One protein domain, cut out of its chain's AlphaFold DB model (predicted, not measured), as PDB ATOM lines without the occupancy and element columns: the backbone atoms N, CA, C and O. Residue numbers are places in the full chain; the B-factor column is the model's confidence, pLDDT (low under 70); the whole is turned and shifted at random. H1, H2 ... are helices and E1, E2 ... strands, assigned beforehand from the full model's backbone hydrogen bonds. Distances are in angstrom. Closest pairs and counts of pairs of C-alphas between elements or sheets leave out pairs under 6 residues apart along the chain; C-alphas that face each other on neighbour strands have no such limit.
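What this domain is: This is residues 27 to 98 of the 101 residues of an uncharacterized protein of Hyphomicrobium sp. xq (UniProt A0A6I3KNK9). A three-stranded antiparallel sheet in the order E3, E4, E5 has the short helix H1 over one face, while the small two-stranded hairpin E1 E2 packs on edge strand E5 through E1, with the short helix H2 beside that hairpin. The printed part has 72 residues, with two named helices and five named strands in the order E1 E2 H1 E3 E4 E5 H2; its class is mixed, helices and strands. It is compact, with a radius of gyration of the C-alphas of 11.7 A and spans of 29 by 25 by 21 A.

How they stand to each other: Begin with E3, residues 60 to 62, E4, residues 73 to 78, and E5, residues 84 to 89, a meander, each strand the antiparallel neighbour of the one before. Within hydrogen-bond range you will find N 61 and O 77, 2.9 A, across the hairpin E3 E4, and N 76 and O 86, 2.8 A, across the hairpin E4 E5. H1, residues 50 to 56, is on this sheet at a height of 8.8 A, slantwise to the strands, at 37 degrees to E3 on the local plane; its closest C-alphas to E3 are Leu 54 and Cys 60, 5.5 A. Next look at E1, residues 27 to 31, and E2, residues 34 to 38, an antiparallel hairpin with N 29 and O 36 at 2.8 A. The closest C-alphas of E1 and E5 are Met 27 and Phe 88, 4.5 A. H2, residues 92 to 96, only grazes the sheet E3 E4 E5 with residues 94 to 96; its closest C-alphas to E2 are Glu 96 and Cys 37, 5.8 A. H1 and H2 are apart, and in both every O i to N i+4 pair is within hydrogen-bond range.

Where its parts are: Find C-alpha 27 at (-36.568, -11.165, 38.933), where E1 begins. From C-alpha 73 at (-30.555, -13.407, 46.129) E4 runs 16.4 A, and E5 is 16.8 A long. H2 ends at C-alpha 96, (-28.806, -14.559, 35.171).

The domain as a whole: The C-alphas of Gly 80 and Glu 93 are the farthest apart, 30.9 A. The printed part has no cut, the link E2 to H1 is long with 11 residues, and no printed residue is under 70 in pLDDT.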
ATOM      1  N   MET A  27     -35.734  -9.987  38.712       93.12
ATOM      2  CA  MET A  27     -36.568 -11.165  38.933       93.12
ATOM      3  C   MET A  27     -36.290 -12.218  37.860       93.12
ATOM      4  O   MET A  27     -36.144 -11.893  36.678       93.12
ATOM      5  N   VAL A  28     -36.255 -13.485  38.274       92.81
ATOM      6  CA  VAL A  28     -36.276 -14.625  37.356       92.81
ATOM      7  C   VAL A  28     -37.714 -14.862  36.897       92.81
ATOM      8  O   VAL A  28     -38.566 -15.284  37.675       92.81
ATOM      9  N   HIS A  29     -37.968 -14.630  35.616       90.44
ATOM     10  CA  HIS A  29     -39.217 -14.948  34.930       90.44
ATOM     11  C   HIS A  29     -39.089 -16.320  34.279       90.44
ATOM     12  O   HIS A  29     -38.177 -16.548  33.486       90.44
ATOM     13  N   ARG A  30     -39.992 -17.252  34.592       84.69
ATOM     14  CA  ARG A  30     -40.070 -18.528  33.867       84.69
ATOM     15  C   ARG A  30     -41.036 -18.366  32.696       84.69
ATOM     16  O   ARG A  30     -42.231 -18.194  32.911       84.69
ATOM     17  N   THR A  31     -40.510 -18.410  31.476       80.75
ATOM     18  CA  THR A  31     -41.280 -18.373  30.226       80.75
ATOM     19  C   THR A  31     -41.203 -19.726  29.514       80.75
ATOM     20  O   THR A  31     -40.480 -20.628  29.944       80.75
ATOM     21  N   GLU A  32     -41.933 -19.879  28.408       80.62
ATOM     22  CA  GLU A  32     -41.856 -21.077  27.556       80.62
ATOM     23  C   GLU A  32     -40.448 -21.304  26.972       80.62
ATOM     24  O   GLU A  32     -40.070 -22.434  26.677       80.62
ATOM     25  N   GLU A  33     -39.649 -20.240  26.851       77.56
ATOM     26  CA  GLU A  33     -38.275 -20.275  26.337       77.56
ATOM     27  C   GLU A  33     -37.230 -20.569  27.430       77.56
ATOM     28  O   GLU A  33     -36.051 -20.762  27.128       77.56
ATOM     29  N   GLY A  34     -37.646 -20.611  28.700       80.81
ATOM     30  CA  GLY A  34     -36.793 -20.890  29.852       80.81
ATOM     31  C   GLY A  34     -36.818 -19.791  30.916       80.81
ATOM     32  O   GLY A  34     -37.710 -18.948  30.967       80.81
ATOM     33  N   ALA A  35     -35.833 -19.826  31.814       85.56
ATOM     34  CA  ALA A  35     -35.658 -18.791  32.826       85.56
ATOM     35  C   ALA A  35     -34.970 -17.563  32.213       85.56
ATOM     36  O   ALA A  35     -33.863 -17.668  31.686       85.56
ATOM     37  N   GLN A  36     -35.621 -16.405  32.300       88.38
ATOM     38  CA  GLN A  36     -35.115 -15.124  31.819       88.38
ATOM     39  C   GLN A  36     -35.085 -14.108  32.956       88.38
ATOM     40  O   GLN A  36     -35.990 -14.058  33.783       88.38
ATOM     41  N   CYS A  37     -34.050 -13.273  32.988       90.62
ATOM     42  CA  CYS A  37     -33.934 -12.218  33.985       90.62
ATOM     43  C   CYS A  37     -34.449 -10.894  33.462       90.62
ATOM     44  O   CYS A  37     -34.060 -10.432  32.389       90.62
ATOM     45  N   GLY A  38     -35.310 -10.271  34.255       91.12
ATOM     46  CA  GLY A  38     -35.972  -9.035  33.888       91.12
ATOM     47  C   GLY A  38     -36.338  -8.188  35.098       91.12
ATOM     48  O   GLY A  38     -36.079  -8.581  36.241       91.12
ATOM     49  N   PRO A  39     -36.943  -7.019  34.853       91.19
ATOM     50  CA  PRO A  39     -37.491  -6.202  35.924       91.19
ATOM     51  C   PRO A  39     -38.583  -6.973  36.688       91.19
ATOM     52  O   PRO A  39     -39.203  -7.873  36.113       91.19
ATOM     53  N   PRO A  40     -38.840  -6.655  37.967       91.75
ATOM     54  CA  PRO A  40     -39.928  -7.264  38.718       91.75
ATOM     55  C   PRO A  40     -41.281  -6.953  38.076       91.75
ATOM     56  O   PRO A  40     -41.436  -5.957  37.368       91.75
ATOM     57  N   LEU A  41     -42.267  -7.805  38.346       89.44
ATOM     58  CA  LEU A  41     -43.632  -7.603  37.867       89.44
ATOM     59  C   LEU A  41     -44.227  -6.315  38.446       89.44
ATOM     60  O   LEU A  41     -43.947  -5.955  39.586       89.44
ATOM     61  N   GLU A  42     -45.087  -5.649  37.684       89.19
ATOM     62  CA  GLU A  42     -45.875  -4.513  38.160       89.19
ATOM     63  C   GLU A  42     -47.341  -4.932  38.283       89.19
ATOM     64  O   GLU A  42     -47.904  -5.516  37.355       89.19
ATOM     65  N   ALA A  43     -47.964  -4.641  39.425       85.69
ATOM     66  CA  ALA A  43     -49.383  -4.893  39.660       85.69
ATOM     67  C   ALA A  43     -50.025  -3.691  40.353       85.69
ATOM     68  O   ALA A  43     -49.565  -3.247  41.406       85.69
ATOM     69  N   ASP A  44     -51.107  -3.176  39.763       86.62
ATOM     70  CA  ASP A  44     -51.813  -1.969  40.218       86.62
ATOM     71  C   ASP A  44     -50.905  -0.727  40.314       86.62
ATOM     72  O   ASP A  44     -51.025   0.082  41.232       86.62
ATOM     73  N   GLY A  45     -49.968  -0.588  39.370       86.69
ATOM     74  CA  GLY A  45     -49.016   0.527  39.332       86.69
ATOM     75  C   GLY A  45     -47.919   0.464  40.400       86.69
ATOM     76  O   GLY A  45     -47.236   1.461  40.625       86.69
ATOM     77  N   VAL A  46     -47.756  -0.681  41.075       86.19
ATOM     78  CA  VAL A  46     -46.699  -0.917  42.068       86.19
ATOM     79  C   VAL A  46     -45.785  -2.041  41.597       86.19
ATOM     80  O   VAL A  46     -46.247  -3.128  41.243       86.19
ATOM     81  N   VAL A  47     -44.476  -1.792  41.636       90.25
ATOM     82  CA  VAL A  47     -43.452  -2.801  41.347       90.25
ATOM     83  C   VAL A  47     -43.388  -3.809  42.497       90.25
ATOM     84  O   VAL A  47     -43.101  -3.459  43.643       90.25
ATOM     85  N   LEU A  48     -43.631  -5.077  42.183       90.75
ATOM     86  CA  LEU A  48     -43.640  -6.202  43.112       90.75
ATOM     87  C   LEU A  48     -42.211  -6.651  43.444       90.75
ATOM     88  O   LEU A  48     -41.724  -7.683  42.982       90.75
ATOM     89  N   THR A  49     -41.525  -5.850  44.255       92.44
ATOM     90  CA  THR A  49     -40.261  -6.234  44.901       92.44
ATOM     91  C   THR A  49     -40.506  -7.303  45.978       92.44
ATOM     92  O   THR A  49     -41.646  -7.451  46.429       92.44
ATOM     93  N   PRO A  50     -39.471  -8.021  46.463       92.31
ATOM     94  CA  PRO A  50     -39.646  -8.990  47.545       92.31
ATOM     95  C   PRO A  50     -40.366  -8.405  48.767       92.31
ATOM     96  O   PRO A  50     -41.287  -9.017  49.299       92.31
ATOM     97  N   GLY A  51     -39.980  -7.193  49.183       92.00
ATOM     98  CA  GLY A  51     -40.589  -6.515  50.326       92.00
ATOM     99  C   GLY A  51     -42.058  -6.161  50.096       92.00
ATOM    100  O   GLY A  51     -42.880  -6.362  50.988       92.00
ATOM    101  N   GLU A  52     -42.409  -5.696  48.896       92.38
ATOM    102  CA  GLU A  52     -43.802  -5.375  48.569       92.38
ATOM    103  C   GLU A  52     -44.675  -6.630  48.466       92.38
ATOM    104  O   GLU A  52     -45.810  -6.612  48.937       92.38
ATOM    105  N   ILE A  53     -44.148  -7.741  47.939       92.25
ATOM    106  CA  ILE A  53     -44.868  -9.023  47.917       92.25
ATOM    107  C   ILE A  53     -45.172  -9.486  49.344       92.25
ATOM    108  O   ILE A  53     -46.329  -9.749  49.658       92.25
ATOM    109  N   LEU A  54     -44.165  -9.518  50.223       92.44
ATOM    110  CA  LEU A  54     -44.326  -9.946  51.620       92.44
ATOM    111  C   LEU A  54     -45.280  -9.052  52.422       92.44
ATOM    112  O   LEU A  54     -45.865  -9.492  53.405       92.44
ATOM    113  N   LYS A  55     -45.422  -7.783  52.032       92.81
ATOM    114  CA  LYS A  55     -46.333  -6.828  52.672       92.81
ATOM    115  C   LYS A  55     -47.770  -6.951  52.167       92.81
ATOM    116  O   LYS A  55     -48.700  -6.626  52.900       92.81
ATOM    117  N   ARG A  56     -47.949  -7.313  50.895       90.31
ATOM    118  CA  ARG A  56     -49.247  -7.293  50.207       90.31
ATOM    119  C   ARG A  56     -49.961  -8.643  50.237       90.31
ATOM    120  O   ARG A  56     -51.184  -8.665  50.144       90.31
ATOM    121  N   PHE A  57     -49.203  -9.729  50.353       90.69
ATOM    122  CA  PHE A  57     -49.698 -11.098  50.323       90.69
ATOM    123  C   PHE A  57     -49.259 -11.831  51.594       90.69
ATOM    124  O   PHE A  57     -48.094 -12.202  51.734       90.69
ATOM    125  N   ASP A  58     -50.198 -12.048  52.516       91.19
ATOM    126  CA  ASP A  58     -49.937 -12.733  53.791       91.19
ATOM    127  C   ASP A  58     -49.544 -14.211  53.593       91.19
ATOM    128  O   ASP A  58     -48.911 -14.827  54.455       91.19
ATOM    129  N   GLU A  59     -49.907 -14.799  52.446       91.19
ATOM    130  CA  GLU A  59     -49.517 -16.152  52.043       91.19
ATOM    131  C   GLU A  59     -48.059 -16.270  51.572       91.19
ATOM    132  O   GLU A  59     -47.570 -17.385  51.372       91.19
ATOM    133  N   CYS A  60     -47.370 -15.145  51.368       93.75
ATOM    134  CA  CYS A  60     -46.006 -15.105  50.865       93.75
ATOM    135  C   CYS A  60     -44.999 -14.985  52.007       93.75
ATOM    136  O   CYS A  60     -45.114 -14.133  52.887       93.75
ATOM    137  N   LYS A  61     -43.961 -15.822  51.979       94.56
ATOM    138  CA  LYS A  61     -42.891 -15.843  52.982       94.56
ATOM    139  C   LYS A  61     -41.532 -16.018  52.330       94.56
ATOM    140  O   LYS A  61     -41.408 -16.586  51.246       94.56
ATOM    141  N   LEU A  62     -40.499 -15.537  53.014       93.25
ATOM    142  CA  LEU A  62     -39.126 -15.872  52.658       93.25
ATOM    143  C   LEU A  62     -38.884 -17.363  52.881       93.25
ATOM    144  O   LEU A  62     -39.355 -17.924  53.869       93.25
ATOM    145  N   MET A  63     -38.156 -17.987  51.959       90.44
ATOM    146  CA  MET A  63     -37.710 -19.370  52.126       90.44
ATOM    147  C   MET A  63     -36.574 -19.463  53.149       90.44
ATOM    148  O   MET A  63     -35.815 -18.505  53.327       90.44
ATOM    149  N   ASP A  64     -36.424 -20.630  53.777       86.50
ATOM    150  CA  ASP A  64     -35.384 -20.885  54.782       86.50
ATOM    151  C   ASP A  64     -33.967 -20.712  54.208       86.50
ATOM    152  O   ASP A  64     -33.049 -20.298  54.918       86.50
ATOM    153  N   GLU A  65     -33.778 -20.972  52.909       84.81
ATOM    154  CA  GLU A  65     -32.513 -20.758  52.197       84.81
ATOM    155  C   GLU A  65     -32.160 -19.274  52.019       84.81
ATOM    156  O   GLU A  65     -30.983 -18.926  51.896       84.81
ATOM    157  N   THR A  66     -33.160 -18.389  52.010       85.94
ATOM    158  CA  THR A  66     -32.982 -16.939  51.860       85.94
ATOM    159  C   THR A  66     -33.780 -16.171  52.922       85.94
ATOM    160  O   THR A  66     -34.734 -15.464  52.587       85.94
ATOM    161  N   PRO A  67     -33.397 -16.256  54.209       84.88
ATOM    162  CA  PRO A  67     -34.220 -15.783  55.324       84.88
ATOM    163  C   PRO A  67     -34.218 -14.255  55.518       84.88
ATOM    164  O   PRO A  67     -34.809 -13.760  56.474       84.88
ATOM    165  N   SER A  68     -33.532 -13.491  54.657       87.31
ATOM    166  CA  SER A  68     -33.450 -12.028  54.752       87.31
ATOM    167  C   SER A  68     -33.477 -11.349  53.381       87.31
ATOM    168  O   SER A  68     -32.931 -11.866  52.406       87.31
ATOM    169  N   LEU A  69     -34.057 -10.144  53.343       85.94
ATOM    170  CA  LEU A  69     -34.057  -9.230  52.195       85.94
ATOM    171  C   LEU A  69     -32.693  -8.568  51.935       85.94
ATOM    172  O   LEU A  69     -32.464  -8.009  50.863       85.94
ATOM    173  N   ASP A  70     -31.769  -8.646  52.891       86.38
ATOM    174  CA  ASP A  70     -30.414  -8.102  52.748       86.38
ATOM    175  C   ASP A  70     -29.512  -8.993  51.886       86.38
ATOM    176  O   ASP A  70     -28.410  -8.599  51.496       86.38
ATOM    177  N   LEU A  71     -29.970 -10.209  51.581       84.88
ATOM    178  CA  LEU A  71     -29.230 -11.160  50.771       84.88
ATOM    179  C   LEU A  71     -29.171 -10.715  49.311       84.88
ATOM    180  O   LEU A  71     -30.072 -10.065  48.778       84.88
ATOM    181  N   LYS A  72     -28.090 -11.121  48.637       87.19
ATOM    182  CA  LYS A  72     -27.915 -10.853  47.205       87.19
ATOM    183  C   LYS A  72     -29.033 -11.483  46.379       87.19
ATOM    184  O   LYS A  72     -29.467 -10.869  45.411       87.19
ATOM    185  N   ASN A  73     -29.458 -12.687  46.755       89.44
ATOM    186  CA  ASN A  73     -30.555 -13.407  46.129       89.44
ATOM    187  C   ASN A  73     -31.612 -13.708  47.190       89.44
ATOM    188  O   ASN A  73     -31.268 -14.114  48.300       89.44
ATOM    189  N   VAL A  74     -32.876 -13.516  46.833       92.50
ATOM    190  CA  VAL A  74     -34.020 -13.662  47.730       92.50
ATOM    191  C   VAL A  74     -35.076 -14.509  47.041       92.50
ATOM    192  O   VAL A  74     -35.432 -14.252  45.894       92.50
ATOM    193  N   MET A  75     -35.584 -15.514  47.743       92.94
ATOM    194  CA  MET A  75     -36.664 -16.377  47.291       92.94
ATOM    195  C   MET A  75     -37.891 -16.133  48.164       92.94
ATOM    196  O   MET A  75     -37.837 -16.249  49.390       92.94
ATOM    197  N   VAL A  76     -38.998 -15.786  47.514       93.06
ATOM    198  CA  VAL A  76     -40.302 -15.591  48.144       93.06
ATOM    199  C   VAL A  76     -41.204 -16.728  47.692       93.06
ATOM    200  O   VAL A  76     -41.540 -16.823  46.513       93.06
ATOM    201  N   ASN A  77     -41.581 -17.599  48.621       94.38
ATOM    202  CA  ASN A  77     -42.547 -18.660  48.382       94.38
ATOM    203  C   ASN A  77     -43.945 -18.164  48.758       94.38
ATOM    204  O   ASN A  77     -44.166 -17.763  49.900       94.38
ATOM    205  N   CYS A  78     -44.872 -18.197  47.808       92.81
ATOM    206  CA  CYS A  78     -46.270 -17.845  48.009       92.81
ATOM    207  C   CYS A  78     -47.132 -19.095  47.874       92.81
ATOM    208  O   CYS A  78     -47.222 -19.682  46.797       92.81
ATOM    209  N   GLU A  79     -47.790 -19.484  48.960       90.31
ATOM    210  CA  GLU A  79     -48.679 -20.647  48.984       90.31
ATOM    211  C   GLU A  79     -50.129 -20.251  48.629       90.31
ATOM    212  O   GLU A  79     -50.444 -19.087  48.394       90.31
ATOM    213  N   GLY A  80     -51.049 -21.216  48.551       88.19
ATOM    214  CA  GLY A  80     -52.478 -20.929  48.375       88.19
ATOM    215  C   GLY A  80     -52.853 -20.465  46.964       88.19
ATOM    216  O   GLY A  80     -52.756 -21.242  46.020       88.19
ATOM    217  N   ASN A  81     -53.348 -19.229  46.827       83.88
ATOM    218  CA  ASN A  81     -53.907 -18.728  45.564       83.88
ATOM    219  C   ASN A  81     -52.835 -18.440  44.507       83.88
ATOM    220  O   ASN A  81     -53.059 -18.698  43.327       83.88
ATOM    221  N   LEU A  82     -51.686 -17.897  44.923       84.62
ATOM    222  CA  LEU A  82     -50.574 -17.613  44.015       84.62
ATOM    223  C   LEU A  82     -49.781 -18.881  43.677       84.62
ATOM    224  O   LEU A  82     -49.336 -19.023  42.539       84.62
ATOM    225  N   ASN A  83     -49.613 -19.783  44.655       88.44
ATOM    226  CA  ASN A  83     -48.912 -21.070  44.538       88.44
ATOM    227  C   ASN A  83     -47.655 -21.004  43.647       88.44
ATOM    228  O   ASN A  83     -47.514 -21.753  42.678       88.44
ATOM    229  N   SER A  84     -46.787 -20.035  43.929       89.06
ATOM    230  CA  SER A  84     -45.656 -19.657  43.082       89.06
ATOM    231  C   SER A  84     -44.453 -19.270  43.930       89.06
ATOM    232  O   SER A  84     -44.595 -18.673  44.995       89.06
ATOM    233  N   VAL A  85     -43.256 -19.560  43.419       91.31
ATOM    234  CA  VAL A  85     -41.991 -19.114  44.015       91.31
ATOM    235  C   VAL A  85     -41.386 -18.033  43.135       91.31
ATOM    236  O   VAL A  85     -41.059 -18.277  41.972       91.31
ATOM    237  N   PHE A  86     -41.200 -16.847  43.704       92.38
ATOM    238  CA  PHE A  86     -40.536 -15.724  43.059       92.38
ATOM    239  C   PHE A  86     -39.075 -15.671  43.491       92.38
ATOM    240  O   PHE A  86     -38.769 -15.716  44.682       92.38
ATOM    241  N   ILE A  87     -38.168 -15.557  42.523       93.06
ATOM    242  CA  ILE A  87     -36.731 -15.498  42.780       93.06
ATOM    243  C   ILE A  87     -36.206 -14.147  42.317       93.06
ATOM    244  O   ILE A  87     -36.416 -13.750  41.170       93.06
ATOM    245  N   PHE A  88     -35.503 -13.470  43.213       93.75
ATOM    246  CA  PHE A  88     -34.986 -12.129  43.020       93.75
ATOM    247  C   PHE A  88     -33.483 -12.063  43.258       93.75
ATOM    248  O   PHE A  88     -32.935 -12.820  44.058       93.75
ATOM    249  N   SER A  89     -32.827 -11.105  42.611       92.19
ATOM    250  CA  SER A  89     -31.435 -10.746  42.841       92.19
ATOM    251  C   SER A  89     -31.262  -9.233  42.883       92.19
ATOM    252  O   SER A  89     -31.950  -8.512  42.170       92.19
ATOM    253  N   LYS A  90     -30.308  -8.743  43.675       91.12
ATOM    254  CA  LYS A  90     -29.916  -7.325  43.682       91.12
ATOM    255  C   LYS A  90     -29.060  -6.920  42.474       91.12
ATOM    256  O   LYS A  90     -28.717  -5.752  42.342       91.12
ATOM    257  N   THR A  91     -28.641  -7.870  41.629       89.56
ATOM    258  CA  THR A  91     -27.900  -7.565  40.393       89.56
ATOM    259  C   THR A  91     -28.398  -8.407  39.226       89.56
ATOM    260  O   THR A  91     -28.831  -9.548  39.408       89.56
ATOM    261  N   LYS A  92     -28.282  -7.867  38.008       87.19
ATOM    262  CA  LYS A  92     -28.680  -8.566  36.784       87.19
ATOM    263  C   LYS A  92     -27.910  -9.868  36.595       87.19
ATOM    264  O   LYS A  92     -28.508 -10.912  36.376       87.19
ATOM    265  N   GLU A  93     -26.592  -9.823  36.758       88.44
ATOM    266  CA  GLU A  93     -25.715 -10.988  36.609       88.44
ATOM    267  C   GLU A  93     -26.003 -12.034  37.689       88.44
ATOM    268  O   GLU A  93     -25.891 -13.234  37.454       88.44
ATOM    269  N   GLY A  94     -26.373 -11.576  38.891       87.19
ATOM    270  CA  GLY A  94     -26.794 -12.437  39.988       87.19
ATOM    271  C   GLY A  94     -28.068 -13.193  39.644       87.19
ATOM    272  O   GLY A  94     -28.125 -14.389  39.903       87.19
ATOM    273  N   CYS A  95     -29.029 -12.521  39.009       90.38
ATOM    274  CA  CYS A  95     -30.234 -13.144  38.483       90.38
ATOM    275  C   CYS A  95     -29.898 -14.136  37.357       90.38
ATOM    276  O   CYS A  95     -30.317 -15.287  37.418       90.38
ATOM    277  N   GLU A  96     -29.120 -13.727  36.348       89.25
ATOM    278  CA  GLU A  96     -28.806 -14.559  35.171       89.25
ATOM    279  C   GLU A  96     -28.014 -15.826  35.541       89.25
ATOM    280  O   GLU A  96     -28.104 -16.849  34.863       89.25
ATOM    281  N   ALA A  97     -27.253 -15.781  36.639       87.62
ATOM    282  CA  ALA A  97     -26.530 -16.930  37.174       87.62
ATOM    283  C   ALA A  97     -27.437 -17.976  37.852       87.62
ATOM    284  O   ALA A  97     -26.986 -19.098  38.107       87.62
ATOM    285  N   ILE A  98     -28.696 -17.636  38.155       83.88
ATOM    286  CA  ILE A  98     -29.671 -18.559  38.741       83.88
ATOM    287  C   ILE A  98     -30.119 -19.508  37.636       83.88
ATOM    288  O   ILE A  98     -30.979 -19.200  36.813       83.88
TER     289      ILE A  98